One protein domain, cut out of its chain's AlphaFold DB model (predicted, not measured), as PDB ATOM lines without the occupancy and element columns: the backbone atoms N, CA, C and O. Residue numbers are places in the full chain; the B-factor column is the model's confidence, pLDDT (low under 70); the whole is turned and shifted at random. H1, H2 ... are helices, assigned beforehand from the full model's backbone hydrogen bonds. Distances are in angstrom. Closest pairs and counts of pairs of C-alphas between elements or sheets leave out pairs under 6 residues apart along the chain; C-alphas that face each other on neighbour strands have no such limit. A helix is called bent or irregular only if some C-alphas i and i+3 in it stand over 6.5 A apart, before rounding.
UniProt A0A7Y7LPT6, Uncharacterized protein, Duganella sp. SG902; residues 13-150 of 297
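What this domain is: This is residues 13 to 150 of the 297 residues of an uncharacterized protein of Duganella sp. SG902 (UniProt A0A7Y7LPT6). Four helices, H2, H4, H5 and H6, stand side by side in an up-and-down bundle, each running against the one before it in the chain, with H5 much shorter than H4 and H6. H3 crosses the first part of H6, while H1 and the short H7 meet H6 towards its other end, and residues 112 to 117 stick out as a free loop. The bundle is only partly closed: H6 comes close to H2 and H4 without clearly touching them. The printed part has 138 residues with seven named helices, H1 to H7 in chain order, and no named strand; its class is all helix. It is compact, with a radius of gyration of the C-alphas of 15.3 A and spans of 42 by 31 by 28 A.

Where its parts are: The longest helix, H4, covers residues 73 to 94 and 31.6 A, from C-alpha 73 at (155.091, 147.231, 152.745) to C-alpha 94 at (159.674, 117.137, 161.295). H6, residues 123 to 143, measures 29.0 A; it has a kink of 41 degrees near residue 137 and is only just irregular, with C-alphas 134 and 137 6.6 A apart. H2 is residues 24 to 38, 21.2 A, and H5 residues 102 to 111, 13.6 A. H3 is residues 44 to 58, 20.4 A. H1, residues 13 to 21, measures 12.3 A and begins at C-alpha 13 at (142.019, 108.291, 146.840). H7 is residues 145 to 148, 5.1 A.

How they stand to each other: H4 touches H2 at a shallow tilt of 13 degrees, opposite ways, closest at the C-alphas of Leu 24 and Arg 93, 6.2 A. With residues 82 to 89 alone H4 touches H5 in a helical hairpin, the C-alphas of Met 82 and Leu 103 being closest at 6.1 A. H5 and H6 form another hairpin at a steep tilt of 41 degrees, closest at the C-alphas of Gly 104 and Val 132, 5.8 A. H6 is the hub, touching four helices. Its residues 123 to 130 touch H3, about perpendicular at 81 degrees, with the C-alphas of Cys 54 and His 126 closest at 5.9 A. Its residues 138 to 142 touch H1, closest at the C-alphas of Tyr 21 and Ala 139, 5.1 A. H6 and H7 touch only at the corner, closest at the C-alphas of Asp 141 and Arg 147, 5.4 A. Every O i to N i+4 pair is within hydrogen-bond range in H1 to H5, and 13 of 17 are in H6; H7 is too short for such a pair.

The domain as a whole: The two C-alphas farthest apart, those of Pro 62 and His 95, are 44.8 A apart. The printed part has no cut. The links H3 to H4 and H5 to H6 are long. Mean pLDDT of the printed part is 79.0, and it is under 70 at residues 54, 56 to 74, 110 to 121 and 123.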
ATOM      1  N   ARG A  13     141.937 106.831 147.043       92.00
ATOM      2  CA  ARG A  13     142.019 108.291 146.840       92.00
ATOM      3  C   ARG A  13     141.822 109.072 148.138       92.00
ATOM      4  O   ARG A  13     142.586 109.995 148.408       92.00
ATOM      5  N   GLN A  14     140.849 108.684 148.965       92.94
ATOM      6  CA  GLN A  14     140.630 109.304 150.278       92.94
ATOM      7  C   GLN A  14     141.874 109.173 151.173       92.94
ATOM      8  O   GLN A  14     142.336 110.151 151.758       92.94
ATOM      9  N   ILE A  15     142.459 107.974 151.234       94.25
ATOM     10  CA  ILE A  15     143.659 107.672 152.025       94.25
ATOM     11  C   ILE A  15     144.871 108.451 151.497       94.25
ATOM     12  O   ILE A  15     145.593 109.062 152.286       94.25
ATOM     13  N   ALA A  16     145.076 108.483 150.177       92.00
ATOM     14  CA  ALA A  16     146.143 109.261 149.547       92.00
ATOM     15  C   ALA A  16     146.034 110.752 149.894       92.00
ATOM     16  O   ALA A  16     147.034 111.395 150.215       92.00
ATOM     17  N   MET A  17     144.815 111.289 149.886       90.69
ATOM     18  CA  MET A  17     144.545 112.683 150.215       90.69
ATOM     19  C   MET A  17     144.863 113.006 151.682       90.69
ATOM     20  O   MET A  17     145.547 113.993 151.954       90.69
ATOM     21  N   LEU A  18     144.451 112.148 152.621       93.50
ATOM     22  CA  LEU A  18     144.797 112.298 154.039       93.50
ATOM     23  C   LEU A  18     146.313 112.279 154.258       93.50
ATOM     24  O   LEU A  18     146.849 113.130 154.966       93.50
ATOM     25  N   TYR A  19     147.016 111.338 153.620       93.19
ATOM     26  CA  TYR A  19     148.472 111.270 153.699       93.19
ATOM     27  C   TYR A  19     149.150 112.505 153.116       93.19
ATOM     28  O   TYR A  19     150.090 113.018 153.721       93.19
ATOM     29  N   ARG A  20     148.660 113.014 151.981       89.56
ATOM     30  CA  ARG A  20     149.175 114.235 151.358       89.56
ATOM     31  C   ARG A  20     149.064 115.419 152.309       89.56
ATOM     32  O   ARG A  20     150.089 116.017 152.626       89.56
ATOM     33  N   TYR A  21     147.866 115.734 152.793       89.31
ATOM     34  CA  TYR A  21     147.655 116.904 153.650       89.31
ATOM     35  C   TYR A  21     148.344 116.787 155.015       89.31
ATOM     36  O   TYR A  21     148.717 117.796 155.608       89.31
ATOM     37  N   ALA A  22     148.589 115.565 155.496       91.44
ATOM     38  CA  ALA A  22     149.369 115.332 156.705       91.44
ATOM     39  C   ALA A  22     150.896 115.260 156.473       91.44
ATOM     40  O   ALA A  22     151.654 115.125 157.442       91.44
ATOM     41  N   SER A  23     151.375 115.328 155.227       90.81
ATOM     42  CA  SER A  23     152.796 115.151 154.909       90.81
ATOM     43  C   SER A  23     153.624 116.422 155.111       90.81
ATOM     44  O   SER A  23     153.181 117.544 154.864       90.81
ATOM     45  N   LEU A  24     154.885 116.227 155.503       92.25
ATOM     46  CA  LEU A  24     155.881 117.296 155.556       92.25
ATOM     47  C   LEU A  24     156.150 117.896 154.165       92.25
ATOM     48  O   LEU A  24     156.366 119.100 154.042       92.25
ATOM     49  N   ASP A  25     156.135 117.065 153.123       91.00
ATOM     50  CA  ASP A  25     156.431 117.493 151.755       91.00
ATOM     51  C   ASP A  25     155.352 118.417 151.198       91.00
ATOM     52  O   ASP A  25     155.677 119.402 150.536       91.00
ATOM     53  N   TYR A  26     154.084 118.174 151.542       89.62
ATOM     54  CA  TYR A  26     153.002 119.100 151.227       89.62
ATOM     55  C   TYR A  26     153.245 120.479 151.847       89.62
ATOM     56  O   TYR A  26     153.231 121.481 151.137       89.62
ATOM     57  N   MET A  27     153.563 120.543 153.143       90.38
ATOM     58  CA  MET A  27     153.818 121.819 153.825       90.38
ATOM     59  C   MET A  27     155.019 122.566 153.226       90.38
ATOM     60  O   MET A  27     154.961 123.776 153.022       90.38
ATOM     61  N   LYS A  28     156.096 121.847 152.880       92.38
ATOM     62  CA  LYS A  28     157.258 122.425 152.184       92.38
ATOM     63  C   LYS A  28     156.895 122.962 150.800       92.38
ATOM     64  O   LYS A  28     157.376 124.029 150.429       92.38
ATOM     65  N   ALA A  29     156.056 122.254 150.044       90.69
ATOM     66  CA  ALA A  29     155.589 122.727 148.746       90.69
ATOM     67  C   ALA A  29     154.802 124.042 148.884       90.69
ATOM     68  O   ALA A  29     155.020 124.967 148.105       90.69
ATOM     69  N   VAL A  30     153.965 124.165 149.919       89.81
ATOM     70  CA  VAL A  30     153.245 125.411 150.224       89.81
ATOM     71  C   VAL A  30     154.211 126.548 150.597       89.81
ATOM     72  O   VAL A  30     154.038 127.656 150.093       89.81
ATOM     73  N   ASP A  31     155.269 126.298 151.390       92.69
ATOM     74  CA  ASP A  31     156.293 127.323 151.707       92.69
ATOM     75  C   ASP A  31     156.986 127.848 150.445       92.69
ATOM     76  O   ASP A  31     157.233 129.050 150.329       92.69
ATOM     77  N   VAL A  32     157.265 126.966 149.481       92.12
ATOM     78  CA  VAL A  32     157.865 127.346 148.196       92.12
ATOM     79  C   VAL A  32     156.918 128.230 147.388       92.12
ATOM     80  O   VAL A  32     157.343 129.285 146.913       92.12
ATOM     81  N   LEU A  33     155.643 127.845 147.261       90.50
ATOM     82  CA  LEU A  33     154.635 128.638 146.547       90.50
ATOM     83  C   LEU A  33     154.473 130.026 147.177       90.50
ATOM     84  O   LEU A  33     154.453 131.036 146.474       90.50
ATOM     85  N   LEU A  34     154.429 130.092 148.508       89.31
ATOM     86  CA  LEU A  34     154.326 131.352 149.233       89.31
ATOM     87  C   LEU A  34     155.588 132.221 149.063       89.31
ATOM     88  O   LEU A  34     155.473 133.428 148.867       89.31
ATOM     89  N   SER A  35     156.787 131.620 149.050       90.88
ATOM     90  CA  SER A  35     158.050 132.321 148.742       90.88
ATOM     91  C   SER A  35     158.004 132.994 147.374       90.88
ATOM     92  O   SER A  35     158.321 134.175 147.259       90.88
ATOM     93  N   GLN A  36     157.580 132.253 146.344       89.06
ATOM     94  CA  GLN A  36     157.503 132.751 144.969       89.06
ATOM     95  C   GLN A  36     156.584 133.968 144.866       89.06
ATOM     96  O   GLN A  36     156.908 134.945 144.195       89.06
ATOM     97  N   VAL A  37     155.455 133.922 145.570       87.06
ATOM     98  CA  VAL A  37     154.484 135.012 145.626       87.06
ATOM     99  C   VAL A  37     155.063 136.239 146.342       87.06
ATOM    100  O   VAL A  37     155.045 137.330 145.775       87.06
ATOM    101  N   ILE A  38     155.670 136.070 147.522       85.38
ATOM    102  CA  ILE A  38     156.314 137.163 148.283       85.38
ATOM    103  C   ILE A  38     157.440 137.831 147.475       85.38
ATOM    104  O   ILE A  38     157.590 139.056 147.471       85.38
ATOM    105  N   GLU A  39     158.233 137.038 146.757       86.81
ATOM    106  CA  GLU A  39     159.348 137.515 145.933       86.81
ATOM    107  C   GLU A  39     158.897 138.179 144.620       86.81
ATOM    108  O   GLU A  39     159.731 138.732 143.897       86.81
ATOM    109  N   GLY A  40     157.596 138.146 144.302       82.88
ATOM    110  CA  GLY A  40     157.048 138.669 143.050       82.88
ATOM    111  C   GLY A  40     157.485 137.861 141.827       82.88
ATOM    112  O   GLY A  40     157.745 138.434 140.768       82.88
ATOM    113  N   ARG A  41     157.635 136.541 141.995       87.75
ATOM    114  CA  ARG A  41     158.006 135.570 140.952       87.75
ATOM    115  C   ARG A  41     157.112 134.313 140.967       87.75
ATOM    116  O   ARG A  41     157.652 133.203 140.940       87.75
ATOM    117  N   PRO A  42     155.774 134.438 141.063       84.75
ATOM    118  CA  PRO A  42     154.885 133.285 140.943       84.75
ATOM    119  C   PRO A  42     155.032 132.612 139.570       84.75
ATOM    120  O   PRO A  42     155.409 133.237 138.580       84.75
ATOM    121  N   THR A  43     154.747 131.312 139.505       84.50
ATOM    122  CA  THR A  43     154.657 130.614 138.216       84.50
ATOM    123  C   THR A  43     153.400 131.062 137.459       84.50
ATOM    124  O   THR A  43     152.414 131.419 138.105       84.50
ATOM    125  N   PRO A  44     153.354 130.959 136.115       83.88
ATOM    126  CA  PRO A  44     152.161 131.337 135.348       83.88
ATOM    127  C   PRO A  44     150.879 130.613 135.792       83.88
ATOM    128  O   PRO A  44     149.799 131.195 135.805       83.88
ATOM    129  N   ALA A  45     150.991 129.346 136.208       83.00
ATOM    130  CA  ALA A  45     149.858 128.577 136.726       83.00
ATOM    131  C   ALA A  45     149.358 129.113 138.079       83.00
ATOM    132  O   ALA A  45     148.149 129.180 138.322       83.00
ATOM    133  N   LEU A  46     150.280 129.522 138.956       81.44
ATOM    134  CA  LEU A  46     149.939 130.136 140.236       81.44
ATOM    135  C   LEU A  46     149.340 131.533 140.035       81.44
ATOM    136  O   LEU A  46     148.341 131.850 140.670       81.44
ATOM    137  N   GLU A  47     149.888 132.333 139.115       82.00
ATOM    138  CA  GLU A  47     149.312 133.626 138.720       82.00
ATOM    139  C   GLU A  47     147.879 133.469 138.216       82.00
ATOM    140  O   GLU A  47     146.988 134.180 138.673       82.00
ATOM    141  N   GLN A  48     147.636 132.504 137.325       83.31
ATOM    142  CA  GLN A  48     146.301 132.237 136.798       83.31
ATOM    143  C   GLN A  48     145.326 131.799 137.897       83.31
ATOM    144  O   GLN A  48     144.185 132.257 137.921       83.31
ATOM    145  N   SER A  49     145.767 130.938 138.816       82.56
ATOM    146  CA  SER A  49     144.928 130.450 139.918       82.56
ATOM    147  C   SER A  49     144.577 131.566 140.901       82.56
ATOM    148  O   SER A  49     143.421 131.696 141.300       82.56
ATOM    149  N   LEU A  50     145.552 132.417 141.235       79.06
ATOM    150  CA  LEU A  50     145.335 133.610 142.050       79.06
ATOM    151  C   LEU A  50     144.397 134.593 141.346       79.06
ATOM    152  O   LEU A  50     143.442 135.058 141.957       79.06
ATOM    153  N   ALA A  51     144.606 134.858 140.055       77.00
ATOM    154  CA  ALA A  51     143.743 135.739 139.275       77.00
ATOM    155  C   ALA A  51     142.300 135.216 139.206       77.00
ATOM    156  O   ALA A  51     141.366 135.994 139.382       77.00
ATOM    157  N   ALA A  52     142.105 133.909 139.010       79.19
ATOM    158  CA  ALA A  52     140.785 133.284 138.999       79.19
ATOM    159  C   ALA A  52     140.104 133.340 140.376       79.19
ATOM    160  O   ALA A  52     138.918 133.654 140.464       79.19
ATOM    161  N   ALA A  53     140.848 133.081 141.456       74.62
ATOM    162  CA  ALA A  53     140.327 133.174 142.816       74.62
ATOM    163  C   ALA A  53     139.942 134.612 143.186       74.62
ATOM    164  O   ALA A  53     138.863 134.837 143.735       74.62
ATOM    165  N   CYS A  54     140.777 135.586 142.819       69.81
ATOM    166  CA  CYS A  54     140.451 137.000 142.947       69.81
ATOM    167  C   CYS A  54     139.214 137.350 142.109       69.81
ATOM    168  O   CYS A  54     138.308 137.989 142.627       69.81
ATOM    169  N   ALA A  55     139.117 136.885 140.859       70.88
ATOM    170  CA  ALA A  55     137.967 137.145 139.991       70.88
ATOM    171  C   ALA A  55     136.648 136.594 140.550       70.88
ATOM    172  O   ALA A  55     135.637 137.288 140.511       70.88
ATOM    173  N   ALA A  56     136.661 135.396 141.136       69.00
ATOM    174  CA  ALA A  56     135.491 134.837 141.808       69.00
ATOM    175  C   ALA A  56     135.064 135.666 143.034       69.00
ATOM    176  O   ALA A  56     133.878 135.744 143.345       69.00
ATOM    177  N   ALA A  57     136.007 136.315 143.723       64.06
ATOM    178  CA  ALA A  57     135.685 137.256 144.792       64.06
ATOM    179  C   ALA A  57     135.171 138.617 144.258       64.06
ATOM    180  O   ALA A  57     134.331 139.246 144.907       64.06
ATOM    181  N   LEU A  58     135.610 139.052 143.065       57.88
ATOM    182  CA  LEU A  58     135.242 140.334 142.431       57.88
ATOM    183  C   LEU A  58     133.759 140.456 142.050       57.88
ATOM    184  O   LEU A  58     133.264 141.578 141.972       57.88
ATOM    185  N   GLU A  59     133.021 139.354 141.875       57.44
ATOM    186  CA  GLU A  59     131.562 139.415 141.657       57.44
ATOM    187  C   GLU A  59     130.811 140.067 142.838       57.44
ATOM    188  O   GLU A  59     129.650 140.451 142.696       57.44
ATOM    189  N   SER A  60     131.475 140.250 143.989       53.28
ATOM    190  CA  SER A  60     130.893 140.845 145.193       53.28
ATOM    191  C   SER A  60     131.293 142.306 145.487       53.28
ATOM    192  O   SER A  60     130.488 142.998 146.112       53.28
ATOM    193  N   GLN A  61     132.462 142.815 145.045       52.44
ATOM    194  CA  GLN A  61     132.955 144.187 145.332       52.44
ATOM    195  C   GLN A  61     134.030 144.688 144.321       52.44
ATOM    196  O   GLN A  61     134.863 143.896 143.881       52.44
ATOM    197  N   PRO A  62     134.089 146.000 143.984       48.84
ATOM    198  CA  PRO A  62     135.121 146.580 143.105       48.84
ATOM    199  C   PRO A  62     136.493 146.768 143.793       48.84
ATOM    200  O   PRO A  62     136.547 147.096 144.980       48.84
ATOM    201  N   ARG A  63     137.606 146.611 143.046       58.19
ATOM    202  CA  ARG A  63     138.996 146.674 143.568       58.19
ATOM    203  C   ARG A  63     140.017 147.371 142.647       58.19
ATOM    204  O   ARG A  63     139.741 147.618 141.474       58.19
ATOM    205  N   ILE A  64     141.204 147.665 143.205       53.56
ATOM    206  CA  ILE A  64     142.385 148.276 142.556       53.56
ATOM    207  C   ILE A  64     143.402 147.176 142.187       53.56
ATOM    208  O   ILE A  64     143.782 146.382 143.038       53.56
ATOM    209  N   HIS A  65     143.827 147.148 140.919       47.81
ATOM    210  CA  HIS A  65     144.565 146.046 140.275       47.81
ATOM    211  C   HIS A  65     146.068 145.956 140.620       47.81
ATOM    212  O   HIS A  65     146.716 146.981 140.849       47.81
ATOM    213  N   ASN A  66     146.628 144.735 140.558       51.53
ATOM    214  CA  ASN A  66     147.931 144.373 141.134       51.53
ATOM    215  C   ASN A  66     149.095 144.120 140.150       51.53
ATOM    216  O   ASN A  66     148.991 143.360 139.191       51.53
ATOM    217  N   ASP A  67     150.262 144.651 140.517       55.84
ATOM    218  CA  ASP A  67     151.604 144.173 140.155       55.84
ATOM    219  C   ASP A  67     152.268 143.790 141.485       55.84
ATOM    220  O   ASP A  67     152.367 144.635 142.373       55.84
ATOM    221  N   ALA A  68     152.727 142.542 141.652       56.91
ATOM    222  CA  ALA A  68     153.315 142.075 142.917       56.91
ATOM    223  C   ALA A  68     154.529 142.907 143.367       56.91
ATOM    224  O   ALA A  68     154.841 143.000 144.557       56.91
ATOM    225  N   ARG A  69     155.211 143.582 142.435       58.00
ATOM    226  CA  ARG A  69     156.313 144.512 142.731       58.00
ATOM    227  C   ARG A  69     155.846 145.807 143.396       58.00
ATOM    228  O   ARG A  69     156.682 146.554 143.894       58.00
ATOM    229  N   ARG A  70     154.541 146.073 143.395       57.91
ATOM    230  CA  ARG A  70     153.902 147.287 143.917       57.91
ATOM    231  C   ARG A  70     153.084 147.048 145.180       57.91
ATOM    232  O   ARG A  70     152.448 147.985 145.647       57.91
ATOM    233  N   TRP A  71     153.113 145.828 145.721       65.75
ATOM    234  CA  TRP A  71     152.503 145.536 147.012       65.75
ATOM    235  C   TRP A  71     153.029 146.476 148.084       65.75
ATOM    236  O   TRP A  71     154.241 146.695 148.184       65.75
ATOM    237  N   ASP A  72     152.103 146.987 148.886       66.81
ATOM    238  CA  ASP A  72     152.421 147.817 150.039       66.81
ATOM    239  C   ASP A  72     153.307 147.038 151.031       66.81
ATOM    240  O   ASP A  72     153.231 145.808 151.146       66.81
ATOM    241  N   ARG A  73     154.161 147.766 151.751       67.88
ATOM    242  CA  ARG A  73     155.091 147.231 152.745       67.88
ATOM    243  C   ARG A  73     154.357 146.393 153.791       67.88
ATOM    244  O   ARG A  73     154.759 145.259 154.038       67.88
ATOM    245  N   ASP A  74     153.247 146.908 154.309       66.88
ATOM    246  CA  ASP A  74     152.472 146.263 155.373       66.88
ATOM    247  C   ASP A  74     151.947 144.873 154.954       66.88
ATOM    248  O   ASP A  74     151.894 143.946 155.760       66.88
ATOM    249  N   MET A  75     151.614 144.675 153.671       70.25
ATOM    250  CA  MET A  75     151.116 143.384 153.169       70.25
ATOM    251  C   MET A  75     152.234 142.368 152.912       70.25
ATOM    252  O   MET A  75     152.035 141.166 153.106       70.25
ATOM    253  N   ARG A  76     153.422 142.827 152.499       76.69
ATOM    254  CA  ARG A  76     154.611 141.959 152.418       76.69
ATOM    255  C   ARG A  76     154.995 141.434 153.798       76.69
ATOM    256  O   ARG A  76     155.384 140.270 153.906       76.69
ATOM    257  N   ASP A  77     154.835 142.258 154.828       81.56
ATOM    258  CA  ASP A  77     155.077 141.866 156.213       81.56
ATOM    259  C   ASP A  77     154.058 140.798 156.666       81.56
ATOM    260  O   ASP A  77     154.474 139.750 157.158       81.56
ATOM    261  N   ILE A  78     152.761 140.961 156.358       81.50
ATOM    262  CA  ILE A  78     151.709 139.956 156.643       81.50
ATOM    263  C   ILE A  78     152.001 138.600 155.984       81.50
ATOM    264  O   ILE A  78     151.926 137.556 156.634       81.50
ATOM    265  N   LEU A  79     152.345 138.578 154.693       83.75
ATOM    266  CA  LEU A  79     152.660 137.321 154.001       83.75
ATOM    267  C   LEU A  79     153.948 136.678 154.536       83.75
ATOM    268  O   LEU A  79     154.056 135.451 154.584       83.75
ATOM    269  N   THR A  80     154.916 137.493 154.958       87.75
ATOM    270  CA  THR A  80     156.152 137.016 155.590       87.75
ATOM    271  C   THR A  80     155.866 136.384 156.951       87.75
ATOM    272  O   THR A  80     156.401 135.313 157.243       87.75
ATOM    273  N   GLU A  81     154.986 136.983 157.751       88.81
ATOM    274  CA  GLU A  81     154.527 136.419 159.022       88.81
ATOM    275  C   GLU A  81     153.762 135.106 158.812       88.81
ATOM    276  O   GLU A  81     154.096 134.091 159.428       88.81
ATOM    277  N   MET A  82     152.828 135.073 157.851       88.19
ATOM    278  CA  MET A  82     152.116 133.854 157.453       88.19
ATOM    279  C   MET A  82     153.094 132.731 157.073       88.19
ATOM    280  O   MET A  82     152.948 131.583 157.497       88.19
ATOM    281  N   ARG A  83     154.145 133.056 156.312       91.12
ATOM    282  CA  ARG A  83     155.191 132.094 155.952       91.12
ATOM    283  C   ARG A  83     155.994 131.618 157.162       91.12
ATOM    284  O   ARG A  83     156.351 130.442 157.228       91.12
ATOM    285  N   GLN A  84     156.298 132.500 158.111       93.19
ATOM    286  CA  GLN A  84     157.023 132.120 159.320       93.19
ATOM    287  C   GLN A  84     156.213 131.133 160.172       93.19
ATOM    288  O   GLN A  84     156.762 130.115 160.590       93.19
ATOM    289  N   LEU A  85     154.904 131.360 160.330       91.12
ATOM    290  CA  LEU A  85     154.000 130.418 161.001       91.12
ATOM    291  C   LEU A  85     153.998 129.041 160.318       91.12
ATOM    292  O   LEU A  85     154.133 128.014 160.985       91.12
ATOM    293  N   LEU A  86     153.937 129.006 158.981       91.62
ATOM    294  CA  LEU A  86     154.046 127.755 158.223       91.62
ATOM    295  C   LEU A  86     155.382 127.041 158.481       91.62
ATOM    296  O   LEU A  86     155.417 125.820 158.622       91.62
ATOM    297  N   ARG A  87     156.495 127.776 158.554       93.44
ATOM    298  CA  ARG A  87     157.826 127.208 158.831       93.44
ATOM    299  C   ARG A  87     157.945 126.638 160.238       93.44
ATOM    300  O   ARG A  87     158.606 125.612 160.421       93.44
ATOM    301  N   ASP A  88     157.292 127.260 161.210       92.44
ATOM    302  CA  ASP A  88     157.221 126.736 162.570       92.44
ATOM    303  C   ASP A  88     156.420 125.426 162.607       92.44
ATOM    304  O   ASP A  88     156.873 124.444 163.208       92.44
ATOM    305  N   ASP A  89     155.309 125.353 161.868       90.12
ATOM    306  CA  ASP A  89     154.537 124.118 161.702       90.12
ATOM    307  C   ASP A  89     155.337 123.037 160.943       90.12
ATOM    308  O   ASP A  89     155.322 121.869 161.339       90.12
ATOM    309  N   ILE A  90     156.108 123.397 159.907       92.50
ATOM    310  CA  ILE A  90     157.033 122.493 159.187       92.50
ATOM    311  C   ILE A  90     158.068 121.904 160.153       92.50
ATOM    312  O   ILE A  90     158.317 120.694 160.155       92.50
ATOM    313  N   LYS A  91     158.669 122.747 161.000       92.81
ATOM    314  CA  LYS A  91     159.640 122.313 162.009       92.81
ATOM    315  C   LYS A  91     158.988 121.383 163.029       92.81
ATOM    316  O   LYS A  91     159.590 120.377 163.402       92.81
ATOM    317  N   ALA A  92     157.771 121.687 163.475       90.94
ATOM    318  CA  ALA A  92     157.017 120.818 164.374       90.94
ATOM    319  C   ALA A  92     156.732 119.454 163.716       90.94
ATOM    320  O   ALA A  92     157.001 118.414 164.324       90.94
ATOM    321  N   ARG A  93     156.297 119.448 162.449       91.31
ATOM    322  CA  ARG A  93     156.006 118.233 161.675       91.31
ATOM    323  C   ARG A  93     157.219 117.321 161.525       91.31
ATOM    324  O   ARG A  93     157.075 116.109 161.642       91.31
ATOM    325  N   GLY A  94     158.413 117.890 161.341       88.50
ATOM    326  CA  GLY A  94     159.674 117.137 161.295       88.50
ATOM    327  C   GLY A  94     159.993 116.347 162.574       88.50
ATOM    328  O   GLY A  94     160.749 115.385 162.515       88.50
ATOM    329  N   HIS A  95     159.382 116.708 163.706       87.44
ATOM    330  CA  HIS A  95     159.500 115.992 164.982       87.44
ATOM    331  C   HIS A  95     158.288 115.093 165.285       87.44
ATOM    332  O   HIS A  95     158.140 114.632 166.412       87.44
ATOM    333  N   GLY A  96     157.398 114.866 164.312       85.00
ATOM    334  CA  GLY A  96     156.176 114.082 164.511       85.00
ATOM    335  C   GLY A  96     155.052 114.832 165.231       85.00
ATOM    336  O   GLY A  96     154.093 114.200 165.663       85.00
ATOM    337  N   ASN A  97     155.136 116.163 165.349       87.81
ATOM    338  CA  ASN A  97     154.061 116.976 165.916       87.81
ATOM    339  C   ASN A  97     153.116 117.442 164.804       87.81
ATOM    340  O   ASN A  97     153.481 118.249 163.942       87.81
ATOM    341  N   TYR A  98     151.881 116.956 164.837       87.69
ATOM    342  CA  TYR A  98     150.882 117.197 163.799       87.69
ATOM    343  C   TYR A  98     150.069 118.468 164.070       87.69
ATOM    344  O   TYR A  98     148.854 118.434 164.219       87.69
ATOM    345  N   ARG A  99     150.758 119.613 164.136       81.38
ATOM    346  CA  ARG A  99     150.119 120.932 164.272       81.38
ATOM    347  C   ARG A  99     149.584 121.435 162.930       81.38
ATOM    348  O   ARG A  99     150.181 121.155 161.887       81.38
ATOM    349  N   ALA A 100     148.464 122.146 162.992       80.44
ATOM    350  CA  ALA A 100     147.823 122.892 161.912       80.44
ATOM    351  C   ALA A 100     146.978 124.019 162.538       80.44
ATOM    352  O   ALA A 100     146.864 124.097 163.763       80.44
ATOM    353  N   GLY A 101     146.373 124.881 161.720       76.69
ATOM    354  CA  GLY A 101     145.495 125.954 162.203       76.69
ATOM    355  C   GLY A 101     146.168 127.313 162.345       76.69
ATOM    356  O   GLY A 101     145.473 128.316 162.471       76.69
ATOM    357  N   SER A 102     147.500 127.375 162.300       81.44
ATOM    358  CA  SER A 102     148.250 128.620 162.487       81.44
ATOM    359  C   SER A 102     147.928 129.652 161.405       81.44
ATOM    360  O   SER A 102     147.736 130.824 161.719       81.44
ATOM    361  N   LEU A 103     147.802 129.221 160.143       82.56
ATOM    362  CA  LEU A 103     147.509 130.121 159.024       82.56
ATOM    363  C   LEU A 103     146.056 130.597 159.038       82.56
ATOM    364  O   LEU A 103     145.822 131.796 158.916       82.56
ATOM    365  N   GLY A 104     145.086 129.695 159.239       80.31
ATOM    366  CA  GLY A 104     143.677 130.070 159.362       80.31
ATOM    367  C   GLY A 104     143.421 130.977 160.566       80.31
ATOM    368  O   GLY A 104     142.705 131.970 160.456       80.31
ATOM    369  N   HIS A 105     144.053 130.701 161.711       79.56
ATOM    370  CA  HIS A 105     143.942 131.547 162.898       79.56
ATOM    371  C   HIS A 105     144.541 132.938 162.679       79.56
ATOM    372  O   HIS A 105     143.879 133.928 162.977       79.56
ATOM    373  N   PHE A 106     145.754 133.016 162.127       81.31
ATOM    374  CA  PHE A 106     146.386 134.285 161.771       81.31
ATOM    375  C   PHE A 106     145.518 135.089 160.805       81.31
ATOM    376  O   PHE A 106     145.229 136.256 161.053       81.31
ATOM    377  N   PHE A 107     145.022 134.445 159.751       78.88
ATOM    378  CA  PHE A 107     144.152 135.088 158.778       78.88
ATOM    379  C   PHE A 107     142.847 135.590 159.398       78.88
ATOM    380  O   PHE A 107     142.435 136.706 159.105       78.88
ATOM    381  N   ASN A 108     142.234 134.829 160.308       75.50
ATOM    382  CA  ASN A 108     141.056 135.287 161.045       75.50
ATOM    383  C   ASN A 108     141.380 136.461 161.980       75.50
ATOM    384  O   ASN A 108     140.580 137.383 162.082       75.50
ATOM    385  N   GLN A 109     142.542 136.473 162.642       72.88
ATOM    386  CA  GLN A 109     142.951 137.602 163.487       72.88
ATOM    387  C   GLN A 109     143.167 138.881 162.675       72.88
ATOM    388  O   GLN A 109     142.592 139.918 163.006       72.88
ATOM    389  N   VAL A 110     143.931 138.793 161.579       69.12
ATOM    390  CA  VAL A 110     144.049 139.874 160.584       69.12
ATOM    391  C   VAL A 110     142.656 140.253 160.070       69.12
ATOM    392  O   VAL A 110     142.373 141.422 159.815       69.12
ATOM    393  N   GLY A 111     141.773 139.255 160.005       63.69
ATOM    394  CA  GLY A 111     140.393 139.332 159.570       63.69
ATOM    395  C   GLY A 111     139.438 140.167 160.419       63.69
ATOM    396  O   GLY A 111     138.428 140.666 159.925       63.69
ATOM    397  N   HIS A 112     139.747 140.296 161.705       62.00
ATOM    398  CA  HIS A 112     138.881 140.900 162.713       62.00
ATOM    399  C   HIS A 112     139.381 142.264 163.214       62.00
ATOM    400  O   HIS A 112     138.734 142.857 164.072       62.00
ATOM    401  N   ALA A 113     140.506 142.777 162.708       58.84
ATOM    402  CA  ALA A 113     141.017 144.094 163.089       58.84
ATOM    403  C   ALA A 113     140.193 145.229 162.440       58.84
ATOM    404  O   ALA A 113     139.947 145.195 161.240       58.84
ATOM    405  N   ASP A 114     139.824 146.264 163.207       45.38
ATOM    406  CA  ASP A 114     138.869 147.343 162.850       45.38
ATOM    407  C   ASP A 114     139.155 148.148 161.550       45.38
ATOM    408  O   ASP A 114     138.334 148.956 161.122       45.38
ATOM    409  N   ALA A 115     140.282 147.936 160.864       55.69
ATOM    410  CA  ALA A 115     140.662 148.624 159.621       55.69
ATOM    411  C   ALA A 115     140.108 147.970 158.323       55.69
ATOM    412  O   ALA A 115     140.545 148.293 157.216       55.69
ATOM    413  N   TYR A 116     139.177 147.020 158.439       59.59
ATOM    414  CA  TYR A 116     139.058 145.888 157.512       59.59
ATOM    415  C   TYR A 116     138.371 146.121 156.154       59.59
ATOM    416  O   TYR A 116     138.759 145.483 155.172       59.59
ATOM    417  N   ASP A 117     137.409 147.039 156.027       59.31
ATOM    418  CA  ASP A 117     136.738 147.278 154.730       59.31
ATOM    419  C   ASP A 117     137.725 147.772 153.655       59.31
ATOM    420  O   ASP A 117     137.623 147.434 152.473       59.31
ATOM    421  N   ALA A 118     138.763 148.500 154.076       62.91
ATOM    422  CA  ALA A 118     139.838 148.952 153.201       62.91
ATOM    423  C   ALA A 118     140.859 147.849 152.856       62.91
ATOM    424  O   ALA A 118     141.603 148.012 151.891       62.91
ATOM    425  N   TYR A 119     140.919 146.744 153.609       64.81
ATOM    426  CA  TYR A 119     141.796 145.596 153.324       64.81
ATOM    427  C   TYR A 119     141.092 144.528 152.480       64.81
ATOM    428  O   TYR A 119     141.705 143.966 151.573       64.81
ATOM    429  N   ARG A 120     139.784 144.312 152.679       67.50
ATOM    430  CA  ARG A 120     138.956 143.431 151.828       67.50
ATOM    431  C   ARG A 120     138.778 143.924 150.398       67.50
ATOM    432  O   ARG A 120     138.241 143.180 149.584       67.50
ATOM    433  N   SER A 121     139.252 145.119 150.063       64.69
ATOM    434  CA  SER A 121     139.321 145.629 148.690       64.69
ATOM    435  C   SER A 121     140.717 145.504 148.049       64.69
ATOM    436  O   SER A 121     140.887 145.858 146.883       64.69
ATOM    437  N   ARG A 122     141.718 144.964 148.766       70.75
ATOM    438  CA  ARG A 122     143.114 144.833 148.304       70.75
ATOM    439  C   ARG A 122     143.448 143.435 147.806       70.75
ATOM    440  O   ARG A 122     143.198 142.453 148.513       70.75
ATOM    441  N   ASP A 123     143.987 143.306 146.595       68.75
ATOM    442  CA  ASP A 123     144.293 142.025 145.925       68.75
ATOM    443  C   ASP A 123     145.131 141.077 146.799       68.75
ATOM    444  O   ASP A 123     144.889 139.873 146.820       68.75
ATOM    445  N   GLU A 124     146.003 141.622 147.638       73.12
ATOM    446  CA  GLU A 124     146.831 140.905 148.607       73.12
ATOM    447  C   GLU A 124     146.019 140.153 149.675       73.12
ATOM    448  O   GLU A 124     146.404 139.058 150.081       73.12
ATOM    449  N   TYR A 125     144.866 140.684 150.097       77.38
ATOM    450  CA  TYR A 125     143.967 139.978 151.012       77.38
ATOM    451  C   TYR A 125     143.446 138.674 150.394       77.38
ATOM    452  O   TYR A 125     143.444 137.635 151.051       77.38
ATOM    453  N   HIS A 126     143.055 138.709 149.117       78.56
ATOM    454  CA  HIS A 126     142.566 137.515 148.425       78.56
ATOM    455  C   HIS A 126     143.691 136.530 148.104       78.56
ATOM    456  O   HIS A 126     143.428 135.337 147.999       78.56
ATOM    457  N   VAL A 127     144.945 136.986 148.028       80.50
ATOM    458  CA  VAL A 127     146.104 136.085 147.998       80.50
ATOM    459  C   VAL A 127     146.222 135.327 149.324       80.50
ATOM    460  O   VAL A 127     146.307 134.101 149.306       80.50
ATOM    461  N   CYS A 128     146.178 136.013 150.473       81.25
ATOM    462  CA  CYS A 128     146.179 135.346 151.782       81.25
ATOM    463  C   CYS A 128     144.999 134.371 151.910       81.25
ATOM    464  O   CYS A 128     145.188 133.207 152.260       81.25
ATOM    465  N   GLU A 129     143.798 134.829 151.554       83.69
ATOM    466  CA  GLU A 129     142.581 134.019 151.562       83.69
ATOM    467  C   GLU A 129     142.723 132.781 150.672       83.69
ATOM    468  O   GLU A 129     142.360 131.680 151.079       83.69
ATOM    469  N   TYR A 130     143.287 132.937 149.474       85.25
ATOM    470  CA  TYR A 130     143.565 131.828 148.571       85.25
ATOM    471  C   TYR A 130     144.490 130.805 149.228       85.25
ATOM    472  O   TYR A 130     144.177 129.615 149.216       85.25
ATOM    473  N   PHE A 131     145.596 131.239 149.839       85.75
ATOM    474  CA  PHE A 131     146.524 130.307 150.477       85.75
ATOM    475  C   PHE A 131     145.886 129.558 151.649       85.75
ATOM    476  O   PHE A 131     146.055 128.343 151.761       85.75
ATOM    477  N   VAL A 132     145.108 130.252 152.480       86.75
ATOM    478  CA  VAL A 132     144.365 129.625 153.578       86.75
ATOM    479  C   VAL A 132     143.355 128.620 153.030       86.75
ATOM    480  O   VAL A 132     143.420 127.445 153.382       86.75
ATOM    481  N   ARG A 133     142.497 129.028 152.091       84.25
ATOM    482  CA  ARG A 133     141.407 128.185 151.575       84.25
ATOM    483  C   ARG A 133     141.875 127.004 150.737       84.25
ATOM    484  O   ARG A 133     141.213 125.969 150.723       84.25
ATOM    485  N   GLN A 134     142.964 127.157 149.987       82.44
ATOM    486  CA  GLN A 134     143.461 126.096 149.108       82.44
ATOM    487  C   GLN A 134     144.466 125.176 149.791       82.44
ATOM    488  O   GLN A 134     144.547 124.006 149.415       82.44
ATOM    489  N   TYR A 135     145.228 125.680 150.770       82.12
ATOM    490  CA  TYR A 135     146.327 124.915 151.357       82.12
ATOM    491  C   TYR A 135     146.242 124.692 152.868       82.12
ATOM    492  O   TYR A 135     146.717 123.659 153.339       82.12
ATOM    493  N   SER A 136     145.640 125.606 153.635       85.19
ATOM    494  CA  SER A 136     145.489 125.430 155.088       85.19
ATOM    495  C   SER A 136     144.225 124.653 155.435       85.19
ATOM    496  O   SER A 136     144.314 123.626 156.103       85.19
ATOM    497  N   ASP A 137     143.065 125.088 154.931       85.38
ATOM    498  CA  ASP A 137     141.748 124.542 155.290       85.38
ATOM    499  C   ASP A 137     141.674 123.006 155.190       85.38
ATOM    500  O   ASP A 137     141.260 122.379 156.167       85.38
ATOM    501  N   PRO A 138     142.144 122.350 154.103       85.38
ATOM    502  CA  PRO A 138     142.082 120.892 154.024       85.38
ATOM    503  C   PRO A 138     142.920 120.193 155.104       85.38
ATOM    504  O   PRO A 138     142.509 119.167 155.643       85.38
ATOM    505  N   ALA A 139     144.097 120.734 155.433       87.38
ATOM    506  CA  ALA A 139     144.948 120.191 156.488       87.38
ATOM    507  C   ALA A 139     144.364 120.476 157.880       87.38
ATOM    508  O   ALA A 139     144.460 119.629 158.769       87.38
ATOM    509  N   GLU A 140     143.730 121.635 158.070       87.38
ATOM    510  CA  GLU A 140     143.047 121.991 159.311       87.38
ATOM    511  C   GLU A 140     141.873 121.063 159.613       87.38
ATOM    512  O   GLU A 140     141.781 120.564 160.732       87.38
ATOM    513  N   ASP A 141     141.030 120.762 158.627       85.75
ATOM    514  CA  ASP A 141     139.894 119.847 158.794       85.75
ATOM    515  C   ASP A 141     140.335 118.442 159.255       85.75
ATOM    516  O   ASP A 141     139.609 117.747 159.964       85.75
ATOM    517  N   ILE A 142     141.557 118.031 158.898       87.88
ATOM    518  CA  ILE A 142     142.123 116.720 159.247       87.88
ATOM    519  C   ILE A 142     142.847 116.734 160.601       87.88
ATOM    520  O   ILE A 142     142.866 115.714 161.298       87.88
ATOM    521  N   LEU A 143     143.491 117.847 160.958       86.00
ATOM    522  CA  LEU A 143     144.494 117.901 162.030       86.00
ATOM    523  C   LEU A 143     144.100 118.783 163.222       86.00
ATOM    524  O   LEU A 143     144.673 118.635 164.298       86.00
ATOM    525  N   VAL A 144     143.138 119.690 163.073       80.88
ATOM    526  CA  VAL A 144     142.736 120.600 164.151       80.88
ATOM    527  C   VAL A 144     141.645 119.961 165.005       80.88
ATOM    528  O   VAL A 144     140.567 119.630 164.520       80.88
ATOM    529  N   GLU A 145     141.917 119.829 166.303       75.31
ATOM    530  CA  GLU A 145     141.088 119.110 167.281       75.31
ATOM    531  C   GLU A 145     139.594 119.467 167.210       75.31
ATOM    532  O   GLU A 145     138.764 118.579 167.026       75.31
ATOM    533  N   TYR A 146     139.241 120.757 167.285       73.69
ATOM    534  CA  TYR A 146     137.834 121.176 167.281       73.69
ATOM    535  C   TYR A 146     137.123 120.877 165.953       73.69
ATOM    536  O   TYR A 146     135.915 120.660 165.950       73.69
ATOM    537  N   ARG A 147     137.853 120.830 164.830       75.19
ATOM    538  CA  ARG A 147     137.287 120.455 163.525       75.19
ATOM    539  C   ARG A 147     137.101 118.945 163.414       75.19
ATOM    540  O   ARG A 147     136.072 118.496 162.925       75.19
ATOM    541  N   ARG A 148     138.028 118.159 163.975       76.62
ATOM    542  CA  ARG A 148     137.974 116.683 164.008       76.62
ATOM    543  C   ARG A 148     136.809 116.124 164.833       76.62
ATOM    544  O   ARG A 148     136.469 114.951 164.671       76.62
ATOM    545  N   GLN A 149     136.178 116.941 165.687       72.69
ATOM    546  CA  GLN A 149     134.926 116.585 166.373       72.69
ATOM    547  C   GLN A 149     133.770 116.335 165.396       72.69
ATOM    548  O   GLN A 149     132.821 115.634 165.743       72.69
ATOM    549  N   GLN A 150     133.856 116.867 164.175       80.06
ATOM    550  CA  GLN A 150     132.973 116.523 163.070       80.06
ATOM    551  C   GLN A 150     133.728 115.571 162.135       80.06
ATOM    552  O   GLN A 150     134.631 116.003 161.419       80.06
TER     553      GLN A 150